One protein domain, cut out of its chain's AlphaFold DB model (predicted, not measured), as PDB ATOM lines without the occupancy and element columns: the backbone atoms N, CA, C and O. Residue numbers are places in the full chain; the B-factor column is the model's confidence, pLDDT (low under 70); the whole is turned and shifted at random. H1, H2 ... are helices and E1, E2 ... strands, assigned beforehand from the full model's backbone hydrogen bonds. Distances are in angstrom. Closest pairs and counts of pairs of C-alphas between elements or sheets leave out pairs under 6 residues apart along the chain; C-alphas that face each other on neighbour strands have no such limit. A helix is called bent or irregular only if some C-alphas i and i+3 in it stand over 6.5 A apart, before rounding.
ATOM      1  N   GLU A 135     153.753 172.813 186.082       89.25
ATOM      2  CA  GLU A 135     153.825 171.683 187.027       89.25
ATOM      3  C   GLU A 135     152.594 170.755 187.018       89.25
ATOM      4  O   GLU A 135     152.257 170.129 188.019       89.25
ATOM      5  N   ALA A 136     151.949 170.626 185.852       90.56
ATOM      6  CA  ALA A 136     150.669 169.948 185.745       90.56
ATOM      7  C   ALA A 136     150.734 168.483 186.213       90.56
ATOM      8  O   ALA A 136     151.477 167.659 185.665       90.56
ATOM      9  N   ASN A 137     149.895 168.145 187.189       90.88
ATOM     10  CA  ASN A 137     149.691 166.795 187.682       90.88
ATOM     11  C   ASN A 137     148.319 166.292 187.240       90.88
ATOM     12  O   ASN A 137     147.294 166.894 187.542       90.88
ATOM     13  N   ILE A 138     148.306 165.171 186.521       90.50
ATOM     14  CA  ILE A 138     147.081 164.570 185.998       90.50
ATOM     15  C   ILE A 138     146.831 163.257 186.733       90.50
ATOM     16  O   ILE A 138     147.602 162.301 186.610       90.50
ATOM     17  N   CYS A 139     145.709 163.195 187.442       90.38
ATOM     18  CA  CYS A 139     145.270 162.027 188.188       90.38
ATOM     19  C   CYS A 139     143.932 161.508 187.648       90.38
ATOM     20  O   CYS A 139     142.927 162.214 187.613       90.38
ATOM     21  N   PHE A 140     143.904 160.233 187.262       88.75
ATOM     22  CA  PHE A 140     142.676 159.547 186.860       88.75
ATOM     23  C   PHE A 140     142.017 158.934 188.095       88.75
ATOM     24  O   PHE A 140     142.491 157.931 188.637       88.75
ATOM     25  N   ALA A 141     140.928 159.547 188.553       82.69
ATOM     26  CA  ALA A 141     140.175 159.107 189.718       82.69
ATOM     27  C   ALA A 141     138.979 158.247 189.272       82.69
ATOM     28  O   ALA A 141     137.857 158.714 189.126       82.69
ATOM     29  N   GLY A 142     139.202 156.953 189.048       82.19
ATOM     30  CA  GLY A 142     138.144 156.050 188.576       82.19
ATOM     31  C   GLY A 142     137.897 156.142 187.065       82.19
ATOM     32  O   GLY A 142     138.790 156.511 186.309       82.19
ATOM     33  N   GLU A 143     136.711 155.726 186.610       84.88
ATOM     34  CA  GLU A 143     136.434 155.549 185.170       84.88
ATOM     35  C   GLU A 143     136.044 156.849 184.449       84.88
ATOM     36  O   GLU A 143     136.338 156.993 183.264       84.88
ATOM     37  N   ASN A 144     135.411 157.795 185.154       89.12
ATOM     38  CA  ASN A 144     134.783 158.979 184.553       89.12
ATOM     39  C   ASN A 144     135.255 160.310 185.165       89.12
ATOM     40  O   ASN A 144     134.656 161.344 184.880       89.12
ATOM     41  N   THR A 145     136.287 160.298 186.011       91.31
ATOM     42  CA  THR A 145     136.772 161.510 186.683       91.31
ATOM     43  C   THR A 145     138.262 161.689 186.447       91.31
ATOM     44  O   THR A 145     139.065 160.764 186.592       91.31
ATOM     45  N   LEU A 146     138.612 162.915 186.075       92.69
ATOM     46  CA  LEU A 146     139.966 163.389 185.868       92.69
ATOM     47  C   LEU A 146     140.175 164.585 186.791       92.69
ATOM     48  O   LEU A 146     139.397 165.533 186.735       92.69
ATOM     49  N   THR A 147     141.224 164.542 187.599       92.44
ATOM     50  CA  THR A 147     141.688 165.688 188.379       92.44
ATOM     51  C   THR A 147     142.974 166.188 187.748       92.44
ATOM     52  O   THR A 147     143.861 165.387 187.432       92.44
ATOM     53  N   VAL A 148     143.054 167.498 187.529       92.88
ATOM     54  CA  VAL A 148     144.250 168.151 187.005       92.88
ATOM     55  C   VAL A 148     144.595 169.315 187.917       92.88
ATOM     56  O   VAL A 148     143.830 170.271 187.987       92.88
ATOM     57  N   ASP A 149     145.744 169.224 188.573       92.94
ATOM     58  CA  ASP A 149     146.350 170.326 189.319       92.94
ATOM     59  C   ASP A 149     147.416 170.974 188.443       92.94
ATOM     60  O   ASP A 149     148.170 170.269 187.772       92.94
ATOM     61  N   PHE A 150     147.468 172.301 188.410       93.44
ATOM     62  CA  PHE A 150     148.468 173.057 187.662       93.44
ATOM     63  C   PHE A 150     148.535 174.497 188.163       93.44
ATOM     64  O   PHE A 150     147.569 175.026 188.711       93.44
ATOM     65  N   ASP A 151     149.655 175.142 187.868       92.25
ATOM     66  CA  ASP A 151     149.904 176.541 188.175       92.25
ATOM     67  C   ASP A 151     149.669 177.457 186.983       92.25
ATOM     68  O   ASP A 151     150.030 177.142 185.845       92.25
ATOM     69  N   THR A 152     149.138 178.649 187.257       92.12
ATOM     70  CA  THR A 152     149.134 179.768 186.313       92.12
ATOM     71  C   THR A 152     149.707 181.025 186.960       92.12
ATOM     72  O   THR A 152     149.435 181.312 188.125       92.12
ATOM     73  N   PRO A 153     150.468 181.850 186.217       89.00
ATOM     74  CA  PRO A 153     151.072 183.041 186.801       89.00
ATOM     75  C   PRO A 153     150.027 184.071 187.261       89.00
ATOM     76  O   PRO A 153     149.339 184.682 186.434       89.00
ATOM     77  N   TRP A 154     149.987 184.324 188.575       87.19
ATOM     78  CA  TRP A 154     149.313 185.452 189.246       87.19
ATOM     79  C   TRP A 154     147.790 185.569 189.079       87.19
ATOM     80  O   TRP A 154     147.208 186.577 189.474       87.19
ATOM     81  N   SER A 155     147.131 184.608 188.437       90.56
ATOM     82  CA  SER A 155     145.686 184.658 188.184       90.56
ATOM     83  C   SER A 155     145.186 183.298 187.717       90.56
ATOM     84  O   SER A 155     145.915 182.634 186.972       90.56
ATOM     85  N   PRO A 156     143.962 182.888 188.097       92.69
ATOM     86  CA  PRO A 156     143.363 181.681 187.556       92.69
ATOM     87  C   PRO A 156     142.991 181.867 186.086       92.69
ATOM     88  O   PRO A 156     142.891 182.977 185.559       92.69
ATOM     89  N   VAL A 157     142.718 180.747 185.435       94.75
ATOM     90  CA  VAL A 157     142.164 180.730 184.085       94.75
ATOM     91  C   VAL A 157     140.722 181.243 184.110       94.75
ATOM     92  O   VAL A 157     139.940 180.900 184.996       94.75
ATOM     93  N   GLY A 158     140.368 182.064 183.125       95.62
ATOM     94  CA  GLY A 158     139.068 182.721 183.035       95.62
ATOM     95  C   GLY A 158     137.894 181.770 182.777       95.62
ATOM     96  O   GLY A 158     138.038 180.712 182.159       95.62
ATOM     97  N   GLU A 159     136.704 182.206 183.198       96.62
ATOM     98  CA  GLU A 159     135.444 181.455 183.096       96.62
ATOM     99  C   GLU A 159     135.144 180.960 181.676       96.62
ATOM    100  O   GLU A 159     134.780 179.802 181.489       96.62
ATOM    101  N   GLU A 160     135.339 181.811 180.661       96.38
ATOM    102  CA  GLU A 160     135.022 181.480 179.263       96.38
ATOM    103  C   GLU A 160     135.813 180.268 178.752       96.38
ATOM    104  O   GLU A 160     135.287 179.453 177.993       96.38
ATOM    105  N   VAL A 161     137.064 180.115 179.194       97.25
ATOM    106  CA  VAL A 161     137.918 178.981 178.821       97.25
ATOM    107  C   VAL A 161     137.393 177.695 179.450       97.25
ATOM    108  O   VAL A 161     137.248 176.687 178.761       97.25
ATOM    109  N   MET A 162     137.087 177.728 180.747       97.44
ATOM    110  CA  MET A 162     136.614 176.552 181.483       97.44
ATOM    111  C   MET A 162     135.215 176.125 181.033       97.44
ATOM    112  O   MET A 162     134.945 174.934 180.851       97.44
ATOM    113  N   ALA A 163     134.351 177.093 180.734       97.69
ATOM    114  CA  ALA A 163     133.073 176.858 180.086       97.69
ATOM    115  C   ALA A 163     133.266 176.174 178.723       97.69
ATOM    116  O   ALA A 163     132.721 175.088 178.501       97.69
ATOM    117  N   ALA A 164     134.102 176.728 177.840       97.38
ATOM    118  CA  ALA A 164     134.391 176.129 176.537       97.38
ATOM    119  C   ALA A 164     134.985 174.713 176.655       97.38
ATOM    120  O   ALA A 164     134.641 173.830 175.864       97.38
ATOM    121  N   LEU A 165     135.821 174.463 177.667       96.31
ATOM    122  CA  LEU A 165     136.368 173.140 177.964       96.31
ATOM    123  C   LEU A 165     135.256 172.136 178.310       96.31
ATOM    124  O   LEU A 165     135.206 171.055 177.714       96.31
ATOM    125  N   SER A 166     134.333 172.516 179.204       97.44
ATOM    126  CA  SER A 166     133.176 171.688 179.585       97.44
ATOM    127  C   SER A 166     132.308 171.330 178.369       97.44
ATOM    128  O   SER A 166     131.921 170.175 178.186       97.44
ATOM    129  N   GLN A 167     132.077 172.298 177.473       97.38
ATOM    130  CA  GLN A 167     131.306 172.095 176.248       97.38
ATOM    131  C   GLN A 167     132.010 171.140 175.287       97.38
ATOM    132  O   GLN A 167     131.381 170.239 174.730       97.38
ATOM    133  N   ARG A 168     133.313 171.343 175.073       95.69
ATOM    134  CA  ARG A 168     134.085 170.609 174.069       95.69
ATOM    135  C   ARG A 168     134.151 169.118 174.363       95.69
ATOM    136  O   ARG A 168     134.066 168.315 173.434       95.69
ATOM    137  N   TYR A 169     134.309 168.765 175.633       93.06
ATOM    138  CA  TYR A 169     134.431 167.376 176.064       93.06
ATOM    139  C   TYR A 169     133.123 166.793 176.614       93.06
ATOM    140  O   TYR A 169     133.078 165.607 176.932       93.06
ATOM    141  N   GLY A 170     132.046 167.587 176.670       93.56
ATOM    142  CA  GLY A 170     130.722 167.140 177.110       93.56
ATOM    143  C   GLY A 170     130.677 166.712 178.578       93.56
ATOM    144  O   GLY A 170     129.898 165.823 178.923       93.56
ATOM    145  N   GLY A 171     131.535 167.302 179.414       92.38
ATOM    146  CA  GLY A 171     131.682 166.991 180.835       92.38
ATOM    147  C   GLY A 171     131.326 168.166 181.747       92.38
ATOM    148  O   GLY A 171     131.026 169.267 181.285       92.38
ATOM    149  N   GLU A 172     131.372 167.908 183.050       96.44
ATOM    150  CA  GLU A 172     131.328 168.923 184.107       96.44
ATOM    151  C   GLU A 172     132.764 169.289 184.490       96.44
ATOM    152  O   GLU A 172     133.612 168.404 184.620       96.44
ATOM    153  N   VAL A 173     133.042 170.585 184.623       97.44
ATOM    154  CA  VAL A 173     134.330 171.089 185.110       97.44
ATOM    155  C   VAL A 173     134.091 171.750 186.454       97.44
ATOM    156  O   VAL A 173     133.373 172.745 186.535       97.44
ATOM    157  N   GLU A 174     134.712 171.205 187.490       96.75
ATOM    158  CA  GLU A 174     134.815 171.832 188.801       96.75
ATOM    159  C   GLU A 174     136.217 172.431 188.939       96.75
ATOM    160  O   GLU A 174     137.217 171.750 188.712       96.75
ATOM    161  N   HIS A 175     136.288 173.723 189.242       96.56
ATOM    162  CA  HIS A 175     137.511 174.514 189.212       96.56
ATOM    163  C   HIS A 175     137.674 175.235 190.543       96.56
ATOM    164  O   HIS A 175     136.986 176.221 190.803       96.56
ATOM    165  N   TRP A 176     138.589 174.742 191.373       96.56
ATOM    166  CA  TRP A 176     139.071 175.441 192.561       96.56
ATOM    167  C   TRP A 176     140.345 176.198 192.212       96.56
ATOM    168  O   TRP A 176     141.187 175.687 191.477       96.56
ATOM    169  N   PHE A 177     140.488 177.411 192.733       95.31
ATOM    170  CA  PHE A 177     141.670 178.232 192.506       95.31
ATOM    171  C   PHE A 177     141.982 179.111 193.715       95.31
ATOM    172  O   PHE A 177     141.083 179.543 194.440       95.31
ATOM    173  N   ALA A 178     143.265 179.402 193.910       94.81
ATOM    174  CA  ALA A 178     143.769 180.283 194.954       94.81
ATOM    175  C   ALA A 178     145.015 181.036 194.464       94.81
ATOM    176  O   ALA A 178     145.790 180.511 193.670       94.81
ATOM    177  N   GLU A 179     145.190 182.271 194.926       92.81
ATOM    178  CA  GLU A 179     146.386 183.078 194.706       92.81
ATOM    179  C   GLU A 179     146.729 183.837 195.996       92.81
ATOM    180  O   GLU A 179     146.079 184.810 196.391       92.81
ATOM    181  N   GLN A 180     147.750 183.331 196.680       89.81
ATOM    182  CA  GLN A 180     148.161 183.743 198.013       89.81
ATOM    183  C   GLN A 180     148.651 185.194 198.050       89.81
ATOM    184  O   GLN A 180     148.349 185.915 199.001       89.81
ATOM    185  N   GLY A 181     149.390 185.639 197.029       88.69
ATOM    186  CA  GLY A 181     149.950 186.989 196.963       88.69
ATOM    187  C   GLY A 181     148.884 188.082 196.855       88.69
ATOM    188  O   GLY A 181     149.087 189.197 197.339       88.69
ATOM    189  N   GLY A 182     147.745 187.753 196.255       89.31
ATOM    190  CA  GLY A 182     146.575 188.601 196.069       89.31
ATOM    191  C   GLY A 182     145.464 188.362 197.086       89.31
ATOM    192  O   GLY A 182     144.435 189.030 196.992       89.31
ATOM    193  N   ASN A 183     145.664 187.456 198.053       92.81
ATOM    194  CA  ASN A 183     144.667 187.073 199.057       92.81
ATOM    195  C   ASN A 183     143.312 186.693 198.427       92.81
ATOM    196  O   ASN A 183     142.263 187.171 198.855       92.81
ATOM    197  N   TYR A 184     143.335 185.879 197.371       92.75
ATOM    198  CA  TYR A 184     142.158 185.581 196.554       92.75
ATOM    199  C   TYR A 184     141.974 184.079 196.370       92.75
ATOM    200  O   TYR A 184     142.935 183.354 196.126       92.75
ATOM    201  N   CYS A 185     140.733 183.604 196.435       96.00
ATOM    202  CA  CYS A 185     140.387 182.231 196.093       96.00
ATOM    203  C   CYS A 185     138.977 182.125 195.515       96.00
ATOM    204  O   CYS A 185     138.179 183.064 195.576       96.00
ATOM    205  N   GLY A 186     138.657 180.970 194.940       96.06
ATOM    206  CA  GLY A 186     137.336 180.726 194.399       96.06
ATOM    207  C   GLY A 186     137.097 179.295 193.960       96.06
ATOM    208  O   GLY A 186     138.001 178.465 193.873       96.06
ATOM    209  N   TYR A 187     135.821 179.026 193.733       97.31
ATOM    210  CA  TYR A 187     135.317 177.786 193.175       97.31
ATOM    211  C   TYR A 187     134.320 178.128 192.083       97.31
ATOM    212  O   TYR A 187     133.464 179.003 192.243       97.31
ATOM    213  N   ALA A 188     134.403 177.406 190.979       97.62
ATOM    214  CA  ALA A 188     133.448 177.520 189.904       97.62
ATOM    215  C   ALA A 188     133.092 176.153 189.341       97.62
ATOM    216  O   ALA A 188     133.924 175.248 189.274       97.62
ATOM    217  N   ARG A 189     131.847 176.035 188.890       98.25
ATOM    218  CA  ARG A 189     131.343 174.868 188.184       98.25
ATOM    219  C   ARG A 189     130.835 175.264 186.810       98.25
ATOM    220  O   ARG A 189     130.008 176.168 186.692       98.25
ATOM    221  N   TYR A 190     131.261 174.517 185.797       98.31
ATOM    222  CA  TYR A 190     130.881 174.723 184.406       98.31
ATOM    223  C   TYR A 190     130.262 173.463 183.816       98.31
ATOM    224  O   TYR A 190     130.811 172.366 183.948       98.31
ATOM    225  N   VAL A 191     129.127 173.621 183.140       97.81
ATOM    226  CA  VAL A 191     128.383 172.514 182.533       97.81
ATOM    227  C   VAL A 191     127.932 172.921 181.140       97.81
ATOM    228  O   VAL A 191     127.242 173.920 180.963       97.81
ATOM    229  N   SER A 192     128.276 172.113 180.134       96.44
ATOM    230  CA  SER A 192     127.803 172.291 178.751       96.44
ATOM    231  C   SER A 192     128.079 173.674 178.135       96.44
ATOM    232  O   SER A 192     127.335 174.109 177.257       96.44
ATOM    233  N   GLY A 193     129.156 174.351 178.542       97.19
ATOM    234  CA  GLY A 193     129.498 175.681 178.020       97.19
ATOM    235  C   GLY A 193     128.973 176.857 178.831       97.19
ATOM    236  O   GLY A 193     129.154 177.991 178.400       97.19
ATOM    237  N   GLU A 194     128.351 176.614 179.982       97.25
ATOM    238  CA  GLU A 194     127.809 177.663 180.845       97.25
ATOM    239  C   GLU A 194     128.404 177.583 182.254       97.25
ATOM    240  O   GLU A 194     128.687 176.495 182.762       97.25
ATOM    241  N   THR A 195     128.578 178.745 182.888       97.50
ATOM    242  CA  THR A 195     128.882 178.845 184.318       97.50
ATOM    243  C   THR A 195     127.611 178.550 185.110       97.50
ATOM    244  O   THR A 195     126.640 179.302 185.042       97.50
ATOM    245  N   ASP A 196     127.618 177.463 185.874       97.12
ATOM    246  CA  ASP A 196     126.506 177.078 186.743       97.12
ATOM    247  C   ASP A 196     126.668 177.661 188.157       97.12
ATOM    248  O   ASP A 196     125.711 178.156 188.752       97.12
ATOM    249  N   VAL A 197     127.899 177.662 188.680       97.12
ATOM    250  CA  VAL A 197     128.252 178.270 189.971       97.12
ATOM    251  C   VAL A 197     129.563 179.027 189.822       97.12
ATOM    252  O   VAL A 197     130.494 178.525 189.198       97.12
ATOM    253  N   TYR A 198     129.650 180.209 190.429       96.88
ATOM    254  CA  TYR A 198     130.895 180.956 190.566       96.88
ATOM    255  C   TYR A 198     130.910 181.669 191.915       96.88
ATOM    256  O   TYR A 198     130.052 182.513 192.189       96.88
ATOM    257  N   ILE A 199     131.858 181.296 192.769       96.38
ATOM    258  CA  ILE A 199     132.069 181.905 194.079       96.38
ATOM    259  C   ILE A 199     133.530 182.308 194.229       96.38
ATOM    260  O   ILE A 199     134.436 181.612 193.776       96.38
ATOM    261  N   THR A 200     133.743 183.439 194.887       96.62
ATOM    262  CA  THR A 200     135.066 183.971 195.204       96.62
ATOM    263  C   THR A 200     135.064 184.488 196.624       96.62
ATOM    264  O   THR A 200     134.049 185.033 197.066       96.62
ATOM    265  N   ASP A 201     136.199 184.378 197.290       96.56
ATOM    266  CA  ASP A 201     136.402 184.918 198.628       96.56
ATOM    267  C   ASP A 201     137.876 185.289 198.838       96.56
ATOM    268  O   ASP A 201     138.734 185.029 197.984       96.56
ATOM    269  N   GLU A 202     138.168 185.899 199.978       96.31
ATOM    270  CA  GLU A 202     139.534 186.073 200.463       96.31
ATOM    271  C   GLU A 202     140.026 184.798 201.166       96.31
ATOM    272  O   GLU A 202     139.230 184.004 201.671       96.31
ATOM    273  N   LEU A 203     141.345 184.589 201.205       95.00
ATOM    274  CA  LEU A 203     141.916 183.503 202.001       95.00
ATOM    275  C   LEU A 203     141.774 183.828 203.494       95.00
ATOM    276  O   LEU A 203     141.946 184.971 203.924       95.00
ATOM    277  N   GLU A 204     141.492 182.809 204.299       94.81
ATOM    278  CA  GLU A 204     141.464 182.921 205.756       94.81
ATOM    279  C   GLU A 204     142.817 182.485 206.323       94.81
ATOM    280  O   GLU A 204     143.333 181.416 205.990       94.81
ATOM    281  N   TRP A 205     143.382 183.289 207.218       93.31
ATOM    282  CA  TRP A 205     144.751 183.123 207.704       93.31
ATOM    283  C   TRP A 205     144.783 182.762 209.181       93.31
ATOM    284  O   TRP A 205     144.029 183.315 209.985       93.31
ATOM    285  N   GLY A 206     145.692 181.860 209.536       90.50
ATOM    286  CA  GLY A 206     146.029 181.581 210.923       90.50
ATOM    287  C   GLY A 206     146.780 182.737 211.587       90.50
ATOM    288  O   GLY A 206     147.093 183.761 210.978       90.50
ATOM    289  N   GLU A 207     147.103 182.556 212.865       87.50
ATOM    290  CA  GLU A 207     148.016 183.455 213.569       87.50
ATOM    291  C   GLU A 207     149.463 183.027 213.298       87.50
ATOM    292  O   GLU A 207     149.784 181.841 213.368       87.50
ATOM    293  N   ALA A 208     150.334 183.992 212.996       86.44
ATOM    294  CA  ALA A 208     151.774 183.757 213.002       86.44
ATOM    295  C   ALA A 208     152.250 183.515 214.443       86.44
ATOM    296  O   ALA A 208     151.687 184.080 215.388       86.44
ATOM    297  N   ASP A 209     153.290 182.701 214.614       85.12
ATOM    298  CA  ASP A 209     153.893 182.472 215.925       85.12
ATOM    299  C   ASP A 209     154.530 183.783 216.426       85.12
ATOM    300  O   ASP A 209     155.445 184.306 215.786       85.12
ATOM    301  N   PRO A 210     154.057 184.357 217.550       83.94
ATOM    302  CA  PRO A 210     154.560 185.635 218.041       83.94
ATOM    303  C   PRO A 210     156.012 185.568 218.537       83.94
ATOM    304  O   PRO A 210     156.628 186.623 218.708       83.94
ATOM    305  N   ASP A 211     156.542 184.369 218.794       89.81
ATOM    306  CA  ASP A 211     157.899 184.148 219.297       89.81
ATOM    307  C   ASP A 211     158.899 183.766 218.180       89.81
ATOM    308  O   ASP A 211     160.093 183.613 218.460       89.81
ATOM    309  N   ASP A 212     158.448 183.652 216.923       88.12
ATOM    310  CA  ASP A 212     159.275 183.341 215.752       88.12
ATOM    311  C   ASP A 212     159.133 184.426 214.668       88.12
ATOM    312  O   ASP A 212     158.118 184.533 213.980       88.12
ATOM    313  N   GLU A 213     160.179 185.242 214.504       82.50
ATOM    314  CA  GLU A 213     160.214 186.350 213.536       82.50
ATOM    315  C   GLU A 213     160.154 185.883 212.067       82.50
ATOM    316  O   GLU A 213     159.830 186.693 211.197       82.50
ATOM    317  N   ASP A 214     160.432 184.602 211.796       85.12
ATOM    318  CA  ASP A 214     160.342 183.992 210.465       85.12
ATOM    319  C   ASP A 214     159.014 183.226 210.257       85.12
ATOM    320  O   ASP A 214     158.820 182.591 209.215       85.12
ATOM    321  N   SER A 215     158.082 183.273 211.220       83.94
ATOM    322  CA  SER A 215     156.779 182.614 211.108       83.94
ATOM    323  C   SER A 215     155.874 183.324 210.100       83.94
ATOM    324  O   SER A 215     155.569 184.514 210.225       83.94
ATOM    325  N   PHE A 216     155.390 182.569 209.114       81.38
ATOM    326  CA  PHE A 216     154.359 183.015 208.184       81.38
ATOM    327  C   PHE A 216     153.029 182.339 208.535       81.38
ATOM    328  O   PHE A 216     153.022 181.136 208.794       81.38
ATOM    329  N   PRO A 217     151.908 183.081 208.554       84.31
ATOM    330  CA  PRO A 217     150.610 182.501 208.860       84.31
ATOM    331  C   PRO A 217     150.185 181.538 207.748       84.31
ATOM    332  O   PRO A 217     150.224 181.884 206.565       84.31
ATOM    333  N   ASP A 218     149.752 180.343 208.140       88.62
ATOM    334  CA  ASP A 218     149.205 179.355 207.216       88.62
ATOM    335  C   ASP A 218     147.812 179.768 206.725       88.62
ATOM    336  O   ASP A 218     147.041 180.425 207.436       88.62
ATOM    337  N   VAL A 219     147.460 179.321 205.519       90.56
ATOM    338  CA  VAL A 219     146.081 179.403 205.036       90.56
ATOM    339  C   VAL A 219     145.241 178.356 205.765       90.56
ATOM    340  O   VAL A 219     145.536 177.162 205.745       90.56
ATOM    341  N   THR A 220     144.178 178.818 206.410       93.00
ATOM    342  CA  THR A 220     143.272 178.009 207.238       93.00
ATOM    343  C   THR A 220     141.873 177.875 206.646       93.00
ATOM    344  O   THR A 220     141.120 176.994 207.060       93.00
ATOM    345  N   GLY A 221     141.546 178.686 205.641       92.81
ATOM    346  CA  GLY A 221     140.266 178.631 204.958       92.81
ATOM    347  C   GLY A 221     140.209 179.524 203.717       92.81
ATOM    348  O   GLY A 221     141.218 180.128 203.343       92.81
ATOM    349  N   PRO A 222     139.036 179.606 203.075       93.88
ATOM    350  CA  PRO A 222     137.777 178.971 203.486       93.88
ATOM    351  C   PRO A 222     137.793 177.431 203.414       93.88
ATOM    352  O   PRO A 222     138.516 176.854 202.602       93.88
ATOM    353  N   GLU A 223     136.969 176.745 204.222       92.94
ATOM    354  CA  GLU A 223     136.957 175.264 204.346       92.94
ATOM    355  C   GLU A 223     136.853 174.535 202.993       92.94
ATOM    356  O   GLU A 223     137.461 173.486 202.800       92.94
ATOM    357  N   TRP A 224     136.119 175.105 202.037       91.06
ATOM    358  CA  TRP A 224     135.888 174.519 200.715       91.06
ATOM    359  C   TRP A 224     137.082 174.632 199.752       91.06
ATOM    360  O   TRP A 224     137.084 173.946 198.731       91.06
ATOM    361  N   ILE A 225     138.104 175.434 200.066       93.38
ATOM    362  CA  ILE A 225     139.395 175.407 199.360       93.38
ATOM    363  C   ILE A 225     140.328 174.353 199.966       93.38
ATOM    364  O   ILE A 225     141.119 173.739 199.247       93.38
ATOM    365  N   ILE A 226     140.258 174.131 201.281       91.44
ATOM    366  CA  ILE A 226     141.211 173.269 201.983       91.44
ATOM    367  C   ILE A 226     141.140 171.835 201.434       91.44
ATOM    368  O   ILE A 226     140.087 171.202 201.430       91.44
TER     369      ILE A 226
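Overview. This is residues 135 to 226 of the 234 residues of the protein "DUF1281_C domain-containing protein" of Salmonella enterica subsp. enterica serovar Rubislaw str. A4-653 (UniProt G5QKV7). A twisted sheet of three strands, E3, E4 and E5, has the helix H1 over one face near one end of it, and a separate hairpin, E1 and E2, lies beside the sheet's edge strand E3 with a gap between. From the other end of the sheet a long loop, residues 202 to 218, reaches far out and makes the length of the domain, ending in the short strand E6. The printed part has 92 residues, with one named helix and six named strands in the order E1, E2, H1, E3, E4, E5, E6; the class is mixed, helices and strands. The larger sheet has the order E3, E4, E5 and the smaller E1, E2, both antiparallel. The whole is loose, with a radius of gyration of the C-alphas of 15.9 A and spans of 53 by 25 by 23 A.

Along the chain. E1 is residues 135 to 140, 16.5 A long, beginning at C-alpha 135 at (153.825, 171.683, 187.027). E2, residues 146 to 151, is 16.6 A long. H1 is residues 159 to 169, 15.8 A, and is not bent. E3, residues 172 to 179, is 23.2 A long; E4, residues 184 to 191, is 23.6 A long, with C-alpha 184 at (142.158, 185.581, 196.554). E5, residues 194 to 201, is 21.0 A long and bends by 50 degrees at residue 197. E6, residues 219 to 221, measures 5.9 A and ends at C-alpha 221 at (140.266, 178.631, 204.958).

Arrangement. E3, E4 and E5 form a meander, each strand the antiparallel neighbour of the one before. E3 and E4 are a hairpin at 171 degrees, with N 175 and O 188 2.8 A apart, within hydrogen-bond range. E4 and E5 are a hairpin at 166 degrees, with N 187 and O 199 at 2.9 A. H1 is on this sheet at a height over the sheet of 7.1 A, making two layers, a helix on one face of a sheet. H1 lies over E4 and only just not over E3: 5 of its C-alphas fall on E4 and 2 on E3. It runs slantwise to the strands, at 35 degrees to E4 on the local plane. The closest C-alphas of H1 and E4 are those of Ala 163 and Tyr 190, 5.3 A apart. Every O i to N i+4 pair of H1 is within hydrogen-bond range. E1 and E2 are an antiparallel hairpin at 172 degrees, with N 137 and O 149 at 2.8 A. E2 and E3 are near each other, with 12 pairs of C-alphas within 10 A, while E1 and E3 are apart. E6 pairs with no named strand, but residues 204 to 205 pair antiparallel with its residues 219 to 221.

Size, cuts and confidence. The two C-alphas farthest apart are those of Gly 170 and Asp 211, at 53.0 A. The printed part has no cut. The link from E5 to E6, 17 residues, is long. The mean pLDDT of the printed part is 92.7, and no printed residue is under 70.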